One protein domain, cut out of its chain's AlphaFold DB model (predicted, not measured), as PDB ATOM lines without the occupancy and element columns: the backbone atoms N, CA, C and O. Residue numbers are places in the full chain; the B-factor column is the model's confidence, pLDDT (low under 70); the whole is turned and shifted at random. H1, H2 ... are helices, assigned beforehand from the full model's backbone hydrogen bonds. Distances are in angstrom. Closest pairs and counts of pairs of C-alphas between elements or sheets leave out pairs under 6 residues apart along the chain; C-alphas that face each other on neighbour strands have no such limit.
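This is residues 4 to 84 of the 234 residues of an uncharacterized protein of Streptomyces rimosus subsp. paromomycinus (UniProt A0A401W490). One long helix, H3, makes most of the length, with the shorter H2 side by side with its residues 70 to 81 and running back the other way; H1 folds back on H2 as a small hairpin near the end of H3. The long link from H2 to H3 makes a wide loop, residues 27 to 58, with no named element. The printed part has 81 residues with three named helices, H1, H2 and H3 along the chain, and no named strand; its class is all helix. It is only just compact, close to loose, with a radius of gyration of the C-alphas of 14.0 A, and elongated, spanning 42 by 25 by 18 A.

Start at H3, residues 59 to 82. H2, residues 16 to 26, touches it at residues 70 to 81 alone, and the closest C-alphas, those of Ala 22 and Ile 74, are 5.0 A apart. The two form a helical hairpin, with a shallow tilt of 12 degrees, opposite ways. Next look at H1, residues 4 to 12, which touches H2 in a second helical hairpin, with a shallow tilt of 27 degrees, opposite ways; their closest C-alphas, those of Ile 11 and Arg 19, are 5.8 A apart. H1 and H3 are close but not clearly touching: their closest C-alphas, those of Ile 11 and Ile 78, are 7.0 A apart. On the backbone, every O i to N i+4 pair is within hydrogen-bond range in H2 and H3, and 4 of 5 in H1.

Find C-alpha 59 at (-34.532, 46.699, 45.682); from there H3 runs 34.4 A to C-alpha 82 at (-7.325, 44.074, 24.849). H2 measures 15.2 A from C-alpha 16 to 26, and H1 12.8 A from C-alpha 4, at (-12.968, 40.215, 43.089), to 12.

The two C-alphas farthest apart, those of Ser 55 and Gly 84, are 43.3 A apart. The printed part has no cut; the link from H1 to H2 is tight and that from H2 to H3 is long. Look for pLDDT under 70 at residues 4 to 6 and 35 to 56; the mean of the printed part is 74.9.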
ATOM      1  N   CYS A   4     -13.157  38.773  42.915       56.94
ATOM      2  CA  CYS A   4     -12.968  40.215  43.089       56.94
ATOM      3  C   CYS A   4     -11.491  40.655  42.990       56.94
ATOM      4  O   CYS A   4     -11.210  41.800  42.624       56.94
ATOM      5  N   ASP A   5     -10.550  39.758  43.296       60.84
ATOM      6  CA  ASP A   5      -9.109  40.002  43.154       60.84
ATOM      7  C   ASP A   5      -8.671  39.825  41.694       60.84
ATOM      8  O   ASP A   5      -7.951  40.677  41.175       60.84
ATOM      9  N   ASP A   6      -9.218  38.827  40.996       69.56
ATOM     10  CA  ASP A   6      -8.951  38.588  39.569       69.56
ATOM     11  C   ASP A   6      -9.379  39.793  38.708       69.56
ATOM     12  O   ASP A   6      -8.648  40.252  37.828       69.56
ATOM     13  N   LEU A   7     -10.540  40.389  39.005       70.19
ATOM     14  CA  LEU A   7     -11.021  41.568  38.280       70.19
ATOM     15  C   LEU A   7     -10.150  42.813  38.531       70.19
ATOM     16  O   LEU A   7      -9.978  43.641  37.635       70.19
ATOM     17  N   ARG A   8      -9.585  42.963  39.740       75.25
ATOM     18  CA  ARG A   8      -8.660  44.068  40.063       75.25
ATOM     19  C   ARG A   8      -7.398  43.996  39.215       75.25
ATOM     20  O   ARG A   8      -6.982  45.023  38.679       75.25
ATOM     21  N   GLU A   9      -6.824  42.805  39.100       76.94
ATOM     22  CA  GLU A   9      -5.631  42.545  38.296       76.94
ATOM     23  C   GLU A   9      -5.911  42.820  36.810       76.94
ATOM     24  O   GLU A   9      -5.213  43.608  36.176       76.94
ATOM     25  N   MET A  10      -7.042  42.328  36.288       81.38
ATOM     26  CA  MET A  10      -7.447  42.564  34.896       81.38
ATOM     27  C   MET A  10      -7.643  44.048  34.539       81.38
ATOM     28  O   MET A  10      -7.398  44.431  33.394       81.38
ATOM     29  N   ILE A  11      -8.101  44.882  35.481       85.00
ATOM     30  CA  ILE A  11      -8.248  46.333  35.276       85.00
ATOM     31  C   ILE A  11      -6.883  47.039  35.326       85.00
ATOM     32  O   ILE A  11      -6.667  48.013  34.597       85.00
ATOM     33  N   ALA A  12      -5.961  46.572  36.174       83.12
ATOM     34  CA  ALA A  12      -4.624  47.148  36.298       83.12
ATOM     35  C   ALA A  12      -3.822  47.039  34.990       83.12
ATOM     36  O   ALA A  12      -3.076  47.961  34.666       83.12
ATOM     37  N   ASP A  13      -4.060  45.995  34.198       83.25
ATOM     38  CA  ASP A  13      -3.394  45.763  32.909       83.25
ATOM     39  C   ASP A  13      -3.957  46.598  31.744       83.25
ATOM     40  O   ASP A  13      -3.452  46.542  30.621       83.25
ATOM     41  N   LEU A  14      -5.011  47.388  31.968       86.69
ATOM     42  CA  LEU A  14      -5.598  48.230  30.924       86.69
ATOM     43  C   LEU A  14      -4.780  49.501  30.682       86.69
ATOM     44  O   LEU A  14      -4.135  50.049  31.587       86.69
ATOM     45  N   CYS A  15      -4.905  50.032  29.462       87.50
ATOM     46  CA  CYS A  15      -4.421  51.365  29.109       87.50
ATOM     47  C   CYS A  15      -5.019  52.433  30.036       87.50
ATOM     48  O   CYS A  15      -6.139  52.250  30.517       87.50
ATOM     49  N   PRO A  16      -4.354  53.587  30.240       89.62
ATOM     50  CA  PRO A  16      -4.848  54.630  31.141       89.62
ATOM     51  C   PRO A  16      -6.305  55.055  30.886       89.62
ATOM     52  O   PRO A  16      -7.077  55.192  31.833       89.62
ATOM     53  N   ALA A  17      -6.703  55.201  29.617       89.25
ATOM     54  CA  ALA A  17      -8.067  55.573  29.239       89.25
ATOM     55  C   ALA A  17      -9.099  54.489  29.607       89.25
ATOM     56  O   ALA A  17     -10.061  54.768  30.316       89.25
ATOM     57  N   HIS A  18      -8.885  53.236  29.196       91.44
ATOM     58  CA  HIS A  18      -9.821  52.143  29.493       91.44
ATOM     59  C   HIS A  18      -9.796  51.725  30.965       91.44
ATOM     60  O   HIS A  18     -10.818  51.297  31.495       91.44
ATOM     61  N   ARG A  19      -8.666  51.908  31.659       92.56
ATOM     62  CA  ARG A  19      -8.575  51.744  33.111       92.56
ATOM     63  C   ARG A  19      -9.495  52.722  33.828       92.56
ATOM     64  O   ARG A  19     -10.208  52.304  34.733       92.56
ATOM     65  N   ARG A  20      -9.509  53.999  33.419       91.31
ATOM     66  CA  ARG A  20     -10.435  55.000  33.974       91.31
ATOM     67  C   ARG A  20     -11.884  54.558  33.774       91.31
ATOM     68  O   ARG A  20     -12.598  54.448  34.758       91.31
ATOM     69  N   ILE A  21     -12.265  54.194  32.548       90.44
ATOM     70  CA  ILE A  21     -13.631  53.745  32.226       90.44
ATOM     71  C   ILE A  21     -14.036  52.525  33.071       90.44
ATOM     72  O   ILE A  21     -15.130  52.486  33.628       90.44
ATOM     73  N   ALA A  22     -13.155  51.530  33.203       91.88
ATOM     74  CA  ALA A  22     -13.425  50.341  34.008       91.88
ATOM     75  C   ALA A  22     -13.554  50.665  35.507       91.88
ATOM     76  O   ALA A  22     -14.391  50.077  36.190       91.88
ATOM     77  N   MET A  23     -12.755  51.607  36.020       91.50
ATOM     78  CA  MET A  23     -12.874  52.077  37.403       91.50
ATOM     79  C   MET A  23     -14.165  52.867  37.634       91.50
ATOM     80  O   MET A  23     -14.781  52.690  38.680       91.50
ATOM     81  N   ASP A  24     -14.605  53.668  36.663       91.44
ATOM     82  CA  ASP A  24     -15.857  54.422  36.756       91.44
ATOM     83  C   ASP A  24     -17.065  53.465  36.824       91.44
ATOM     84  O   ASP A  24     -17.926  53.630  37.683       91.44
ATOM     85  N   TRP A  25     -17.088  52.393  36.017       90.56
ATOM     86  CA  TRP A  25     -18.114  51.338  36.126       90.56
ATOM     87  C   TRP A  25     -18.049  50.556  37.435       90.56
ATOM     88  O   TRP A  25     -19.071  50.102  37.941       90.56
ATOM     89  N   ARG A  26     -16.850  50.369  37.985       88.69
ATOM     90  CA  ARG A  26     -16.673  49.675  39.260       88.69
ATOM     91  C   ARG A  26     -17.177  50.496  40.444       88.69
ATOM     92  O   ARG A  26     -17.647  49.908  41.409       88.69
ATOM     93  N   ALA A  27     -17.036  51.816  40.376       88.69
ATOM     94  CA  ALA A  27     -17.506  52.749  41.396       88.69
ATOM     95  C   ALA A  27     -18.968  53.188  41.183       88.69
ATOM     96  O   ALA A  27     -19.460  54.049  41.906       88.69
ATOM     97  N   ASN A  28     -19.644  52.651  40.166       87.62
ATOM     98  CA  ASN A  28     -21.030  52.974  39.870       87.62
ATOM     99  C   ASN A  28     -21.947  52.131  40.763       87.62
ATOM    100  O   ASN A  28     -22.135  50.949  40.499       87.62
ATOM    101  N   ASP A  29     -22.527  52.729  41.797       85.44
ATOM    102  CA  ASP A  29     -23.366  52.023  42.769       85.44
ATOM    103  C   ASP A  29     -24.865  52.250  42.521       85.44
ATOM    104  O   ASP A  29     -25.289  53.276  41.987       85.44
ATOM    105  N   TYR A  30     -25.680  51.269  42.911       83.06
ATOM    106  CA  TYR A  30     -27.134  51.359  42.817       83.06
ATOM    107  C   TYR A  30     -27.694  52.324  43.874       83.06
ATOM    108  O   TYR A  30     -27.484  52.132  45.071       83.06
ATOM    109  N   ASP A  31     -28.453  53.338  43.446       82.31
ATOM    110  CA  ASP A  31     -29.132  54.271  44.351       82.31
ATOM    111  C   ASP A  31     -30.586  53.846  44.603       82.31
ATOM    112  O   ASP A  31     -31.472  54.004  43.761       82.31
ATOM    113  N   VAL A  32     -30.859  53.360  45.813       80.62
ATOM    114  CA  VAL A  32     -32.206  52.983  46.276       80.62
ATOM    115  C   VAL A  32     -33.191  54.158  46.230       80.62
ATOM    116  O   VAL A  32     -34.391  53.941  46.045       80.62
ATOM    117  N   ARG A  33     -32.711  55.399  46.385       76.19
ATOM    118  CA  ARG A  33     -33.531  56.622  46.339       76.19
ATOM    119  C   ARG A  33     -33.813  57.079  44.910       76.19
ATOM    120  O   ARG A  33     -34.740  57.861  44.708       76.19
ATOM    121  N   ASN A  34     -33.059  56.568  43.939       72.25
ATOM    122  CA  ASN A  34     -33.246  56.829  42.518       72.25
ATOM    123  C   ASN A  34     -33.067  55.544  41.675       72.25
ATOM    124  O   ASN A  34     -32.135  55.433  40.879       72.25
ATOM    125  N   PRO A  35     -33.970  54.555  41.811       65.44
ATOM    126  CA  PRO A  35     -33.784  53.215  41.245       65.44
ATOM    127  C   PRO A  35     -34.049  53.130  39.729       65.44
ATOM    128  O   PRO A  35     -34.026  52.040  39.156       65.44
ATOM    129  N   GLY A  36     -34.378  54.254  39.081       58.31
ATOM    130  CA  GLY A  36     -34.969  54.295  37.743       58.31
ATOM    131  C   GLY A  36     -33.989  54.348  36.571       58.31
ATOM    132  O   GLY A  36     -34.420  54.156  35.433       58.31
ATOM    133  N   GLU A  37     -32.698  54.599  36.798       60.81
ATOM    134  CA  GLU A  37     -31.785  54.937  35.703       60.81
ATOM    135  C   GLU A  37     -30.491  54.123  35.727       60.81
ATOM    136  O   GLU A  37     -29.619  54.291  36.573       60.81
ATOM    137  N   TRP A  38     -30.356  53.242  34.732       65.56
ATOM    138  CA  TRP A  38     -29.072  52.662  34.360       65.56
ATOM    139  C   TRP A  38     -28.395  53.553  33.299       65.56
ATOM    140  O   TRP A  38     -28.961  53.702  32.207       65.56
ATOM    141  N   PRO A  39     -27.182  54.092  33.543       65.19
ATOM    142  CA  PRO A  39     -26.574  55.115  32.682       65.19
ATOM    143  C   PRO A  39     -26.295  54.671  31.237       65.19
ATOM    144  O   PRO A  39     -26.323  55.489  30.321       65.19
ATOM    145  N   ALA A  40     -26.041  53.376  31.001       57.00
ATOM    146  CA  ALA A  40     -25.658  52.865  29.676       57.00
ATOM    147  C   ALA A  40     -26.848  52.541  28.744       57.00
ATOM    148  O   ALA A  40     -26.647  51.998  27.658       57.00
ATOM    149  N   GLY A  41     -28.092  52.823  29.149       58.09
ATOM    150  CA  GLY A  41     -29.279  52.458  28.369       58.09
ATOM    151  C   GLY A  41     -29.514  50.939  28.258       58.09
ATOM    152  O   GLY A  41     -29.116  50.165  29.126       58.09
ATOM    153  N   ARG A  42     -30.241  50.504  27.211       49.16
ATOM    154  CA  ARG A  42     -30.694  49.105  27.026       49.16
ATOM    155  C   ARG A  42     -29.531  48.101  27.040       49.16
ATOM    156  O   ARG A  42     -28.511  48.315  26.396       49.16
ATOM    157  N   SER A  43     -29.744  46.965  27.703       46.38
ATOM    158  CA  SER A  43     -28.837  45.814  27.726       46.38
ATOM    159  C   SER A  43     -28.482  45.336  26.313       46.38
ATOM    160  O   SER A  43     -29.353  44.983  25.512       46.38
ATOM    161  N   VAL A  44     -27.181  45.248  26.037       41.25
ATOM    162  CA  VAL A  44     -26.595  44.476  24.932       41.25
ATOM    163  C   VAL A  44     -26.888  42.990  25.169       41.25
ATOM    164  O   VAL A  44     -26.084  42.265  25.737       41.25
ATOM    165  N   GLY A  45     -28.098  42.549  24.824       42.53
ATOM    166  CA  GLY A  45     -28.469  41.135  24.895       42.53
ATOM    167  C   GLY A  45     -29.964  40.829  24.874       42.53
ATOM    168  O   GLY A  45     -30.327  39.753  24.418       42.53
ATOM    169  N   SER A  46     -30.844  41.737  25.316       45.47
ATOM    170  CA  SER A  46     -32.279  41.407  25.435       45.47
ATOM    171  C   SER A  46     -33.237  42.281  24.631       45.47
ATOM    172  O   SER A  46     -34.420  41.961  24.586       45.47
ATOM    173  N   GLY A  47     -32.786  43.367  23.987       41.50
ATOM    174  CA  GLY A  47     -33.617  44.214  23.106       41.50
ATOM    175  C   GLY A  47     -34.804  44.935  23.777       41.50
ATOM    176  O   GLY A  47     -35.336  45.899  23.224       41.50
ATOM    177  N   ALA A  48     -35.197  44.537  24.985       41.94
ATOM    178  CA  ALA A  48     -36.302  45.106  25.727       41.94
ATOM    179  C   ALA A  48     -35.901  46.440  26.362       41.94
ATOM    180  O   ALA A  48     -34.838  46.603  26.962       41.94
ATOM    181  N   ARG A  49     -36.786  47.425  26.219       43.91
ATOM    182  CA  ARG A  49     -36.716  48.699  26.927       43.91
ATOM    183  C   ARG A  49     -37.335  48.466  28.304       43.91
ATOM    184  O   ARG A  49     -38.519  48.730  28.478       43.91
ATOM    185  N   THR A  50     -36.585  47.911  29.255       45.62
ATOM    186  CA  THR A  50     -37.109  47.762  30.620       45.62
ATOM    187  C   THR A  50     -37.134  49.139  31.276       45.62
ATOM    188  O   THR A  50     -36.165  49.568  31.894       45.62
ATOM    189  N   LEU A  51     -38.226  49.877  31.075       45.22
ATOM    190  CA  LEU A  51     -38.624  50.943  31.989       45.22
ATOM    191  C   LEU A  51     -38.993  50.242  33.298       45.22
ATOM    192  O   LEU A  51     -39.972  49.502  33.343       45.22
ATOM    193  N   LEU A  52     -38.152  50.382  34.319       46.12
ATOM    194  CA  LEU A  52     -38.157  49.499  35.485       46.12
ATOM    195  C   LEU A  52     -38.757  50.205  36.708       46.12
ATOM    196  O   LEU A  52     -38.113  50.376  37.732       46.12
ATOM    197  N   MET A  53     -40.028  50.590  36.600       52.56
ATOM    198  CA  MET A  53     -40.914  50.708  37.766       52.56
ATOM    199  C   MET A  53     -41.925  49.558  37.709       52.56
ATOM    200  O   MET A  53     -43.125  49.759  37.552       52.56
ATOM    201  N   ASP A  54     -41.413  48.326  37.784       57.22
ATOM    202  CA  ASP A  54     -42.228  47.159  38.124       57.22
ATOM    203  C   ASP A  54     -42.292  47.062  39.651       57.22
ATOM    204  O   ASP A  54     -41.276  46.814  40.297       57.22
ATOM    205  N   SER A  55     -43.469  47.271  40.240       59.03
ATOM    206  CA  SER A  55     -43.689  47.168  41.690       59.03
ATOM    207  C   SER A  55     -43.426  45.765  42.253       59.03
ATOM    208  O   SER A  55     -43.425  45.596  43.471       59.03
ATOM    209  N   ARG A  56     -43.199  44.768  41.389       67.56
ATOM    210  CA  ARG A  56     -42.903  43.380  41.763       67.56
ATOM    211  C   ARG A  56     -41.421  43.088  41.993       67.56
ATOM    212  O   ARG A  56     -41.131  42.096  42.646       67.56
ATOM    213  N   THR A  57     -40.507  43.913  41.483       72.06
ATOM    214  CA  THR A  57     -39.059  43.705  41.666       72.06
ATOM    215  C   THR A  57     -38.593  44.356  42.964       72.06
ATOM    216  O   THR A  57     -38.877  45.539  43.203       72.06
ATOM    217  N   SER A  58     -37.872  43.612  43.803       82.12
ATOM    218  CA  SER A  58     -37.329  44.151  45.057       82.12
ATOM    219  C   SER A  58     -36.133  45.082  44.803       82.12
ATOM    220  O   SER A  58     -35.549  45.099  43.718       82.12
ATOM    221  N   HIS A  59     -35.755  45.897  45.794       81.38
ATOM    222  CA  HIS A  59     -34.532  46.699  45.682       81.38
ATOM    223  C   HIS A  59     -33.280  45.821  45.627       81.38
ATOM    224  O   HIS A  59     -32.406  46.121  44.824       81.38
ATOM    225  N   ASP A  60     -33.249  44.717  46.375       82.06
ATOM    226  CA  ASP A  60     -32.138  43.759  46.374       82.06
ATOM    227  C   ASP A  60     -31.958  43.109  44.990       82.06
ATOM    228  O   ASP A  60     -30.842  42.972  44.490       82.06
ATOM    229  N   GLU A  61     -33.059  42.750  44.321       81.12
ATOM    230  CA  GLU A  61     -33.030  42.208  42.956       81.12
ATOM    231  C   GLU A  61     -32.519  43.242  41.946       81.12
ATOM    232  O   GLU A  61     -31.720  42.913  41.062       81.12
ATOM    233  N   ARG A  62     -32.941  44.505  42.087       79.31
ATOM    234  CA  ARG A  62     -32.454  45.607  41.245       79.31
ATOM    235  C   ARG A  62     -30.976  45.893  41.487       79.31
ATOM    236  O   ARG A  62     -30.252  46.087  40.516       79.31
ATOM    237  N   GLU A  63     -30.526  45.882  42.738       84.88
ATOM    238  CA  GLU A  63     -29.123  46.060  43.116       84.88
ATOM    239  C   GLU A  63     -28.250  44.947  42.524       84.88
ATOM    240  O   GLU A  63     -27.231  45.224  41.888       84.88
ATOM    241  N   ALA A  64     -28.692  43.690  42.626       83.00
ATOM    242  CA  ALA A  64     -28.003  42.555  42.018       83.00
ATOM    243  C   ALA A  64     -27.943  42.666  40.483       83.00
ATOM    244  O   ALA A  64     -26.903  42.403  39.867       83.00
ATOM    245  N   GLU A  65     -29.036  43.086  39.837       82.50
ATOM    246  CA  GLU A  65     -29.047  43.329  38.393       82.50
ATOM    247  C   GLU A  65     -28.118  44.487  37.994       82.50
ATOM    248  O   GLU A  65     -27.425  44.390  36.973       82.50
ATOM    249  N   PHE A  66     -28.081  45.556  38.789       84.69
ATOM    250  CA  PHE A  66     -27.212  46.716  38.601       84.69
ATOM    251  C   PHE A  66     -25.735  46.307  38.693       84.69
ATOM    252  O   PHE A  66     -24.963  46.555  37.763       84.69
ATOM    253  N   ALA A  67     -25.367  45.561  39.739       84.88
ATOM    254  CA  ALA A  67     -24.026  45.007  39.915       84.88
ATOM    255  C   ALA A  67     -23.614  44.106  38.738       84.88
ATOM    256  O   ALA A  67     -22.508  44.234  38.204       84.88
ATOM    257  N   ARG A  68     -24.522  43.245  38.256       84.00
ATOM    258  CA  ARG A  68     -24.282  42.403  37.072       84.00
ATOM    259  C   ARG A  68     -24.038  43.237  35.810       84.00
ATOM    260  O   ARG A  68     -23.166  42.897  35.010       84.00
ATOM    261  N   LYS A  69     -24.793  44.320  35.605       83.50
ATOM    262  CA  LYS A  69     -24.601  45.213  34.451       83.50
ATOM    263  C   LYS A  69     -23.275  45.973  34.536       83.50
ATOM    264  O   LYS A  69     -22.622  46.115  33.502       83.50
ATOM    265  N   ASN A  70     -22.844  46.386  35.731       86.50
ATOM    266  CA  ASN A  70     -21.531  47.016  35.939       86.50
ATOM    267  C   ASN A  70     -20.418  46.046  35.559       86.50
ATOM    268  O   ASN A  70     -19.556  46.384  34.751       86.50
ATOM    269  N   ALA A  71     -20.488  44.812  36.068       86.44
ATOM    270  CA  ALA A  71     -19.529  43.763  35.737       86.44
ATOM    271  C   ALA A  71     -19.444  43.529  34.218       86.44
ATOM    272  O   ALA A  71     -18.349  43.528  33.656       86.44
ATOM    273  N   ALA A  72     -20.586  43.453  33.526       84.44
ATOM    274  CA  ALA A  72     -20.618  43.290  32.072       84.44
ATOM    275  C   ALA A  72     -19.976  44.469  31.306       84.44
ATOM    276  O   ALA A  72     -19.323  44.257  30.282       84.44
ATOM    277  N   GLN A  73     -20.129  45.712  31.781       88.12
ATOM    278  CA  GLN A  73     -19.465  46.878  31.180       88.12
ATOM    279  C   GLN A  73     -17.955  46.888  31.440       88.12
ATOM    280  O   GLN A  73     -17.179  47.247  30.548       88.12
ATOM    281  N   ILE A  74     -17.520  46.451  32.623       89.19
ATOM    282  CA  ILE A  74     -16.098  46.284  32.951       89.19
ATOM    283  C   ILE A  74     -15.473  45.233  32.025       89.19
ATOM    284  O   ILE A  74     -14.456  45.507  31.387       89.19
ATOM    285  N   GLU A  75     -16.107  44.070  31.867       87.69
ATOM    286  CA  GLU A  75     -15.655  43.020  30.945       87.69
ATOM    287  C   GLU A  75     -15.592  43.502  29.491       87.69
ATOM    288  O   GLU A  75     -14.623  43.225  28.775       87.69
ATOM    289  N   LEU A  76     -16.606  44.248  29.042       85.50
ATOM    290  CA  LEU A  76     -16.618  44.850  27.712       85.50
ATOM    291  C   LEU A  76     -15.456  45.838  27.541       85.50
ATOM    292  O   LEU A  76     -14.761  45.786  26.528       85.50
ATOM    293  N   THR A  77     -15.202  46.685  28.537       89.12
ATOM    294  CA  THR A  77     -14.094  47.653  28.537       89.12
ATOM    295  C   THR A  77     -12.741  46.948  28.458       89.12
ATOM    296  O   THR A  77     -11.896  47.320  27.638       89.12
ATOM    297  N   ILE A  78     -12.556  45.878  29.238       88.38
ATOM    298  CA  ILE A  78     -11.357  45.031  29.189       88.38
ATOM    299  C   ILE A  78     -11.182  44.443  27.786       88.38
ATOM    300  O   ILE A  78     -10.100  44.537  27.207       88.38
ATOM    301  N   ARG A  79     -12.247  43.879  27.205       84.81
ATOM    302  CA  ARG A  79     -12.223  43.297  25.854       84.81
ATOM    303  C   ARG A  79     -11.874  44.335  24.788       84.81
ATOM    304  O   ARG A  79     -11.080  44.043  23.896       84.81
ATOM    305  N   ILE A  80     -12.451  45.534  24.873       84.31
ATOM    306  CA  ILE A  80     -12.192  46.643  23.946       84.31
ATOM    307  C   ILE A  80     -10.722  47.067  24.027       84.31
ATOM    308  O   ILE A  80     -10.060  47.135  22.990       84.31
ATOM    309  N   CYS A  81     -10.190  47.269  25.233       85.94
ATOM    310  CA  CYS A  81      -8.783  47.610  25.435       85.94
ATOM    311  C   CYS A  81      -7.852  46.510  24.899       85.94
ATOM    312  O   CYS A  81      -6.954  46.790  24.108       85.94
ATOM    313  N   ARG A  82      -8.120  45.246  25.262       81.69
ATOM    314  CA  ARG A  82      -7.325  44.074  24.849       81.69
ATOM    315  C   ARG A  82      -7.390  43.774  23.358       81.69
ATOM    316  O   ARG A  82      -6.518  43.103  22.820       81.69
ATOM    317  N   SER A  83      -8.412  44.276  22.669       77.81
ATOM    318  CA  SER A  83      -8.476  44.169  21.215       77.81
ATOM    319  C   SER A  83      -7.404  45.003  20.511       77.81
ATOM    320  O   SER A  83      -7.166  44.771  19.329       77.81
ATOM    321  N   GLY A  84      -6.828  46.009  21.185       75.00
ATOM    322  CA  GLY A  84      -5.873  46.957  20.603       75.00
ATOM    323  C   GLY A  84      -6.471  47.919  19.566       75.00
ATOM    324  O   GLY A  84      -5.790  48.836  19.127       75.00
TER     325      GLY A  84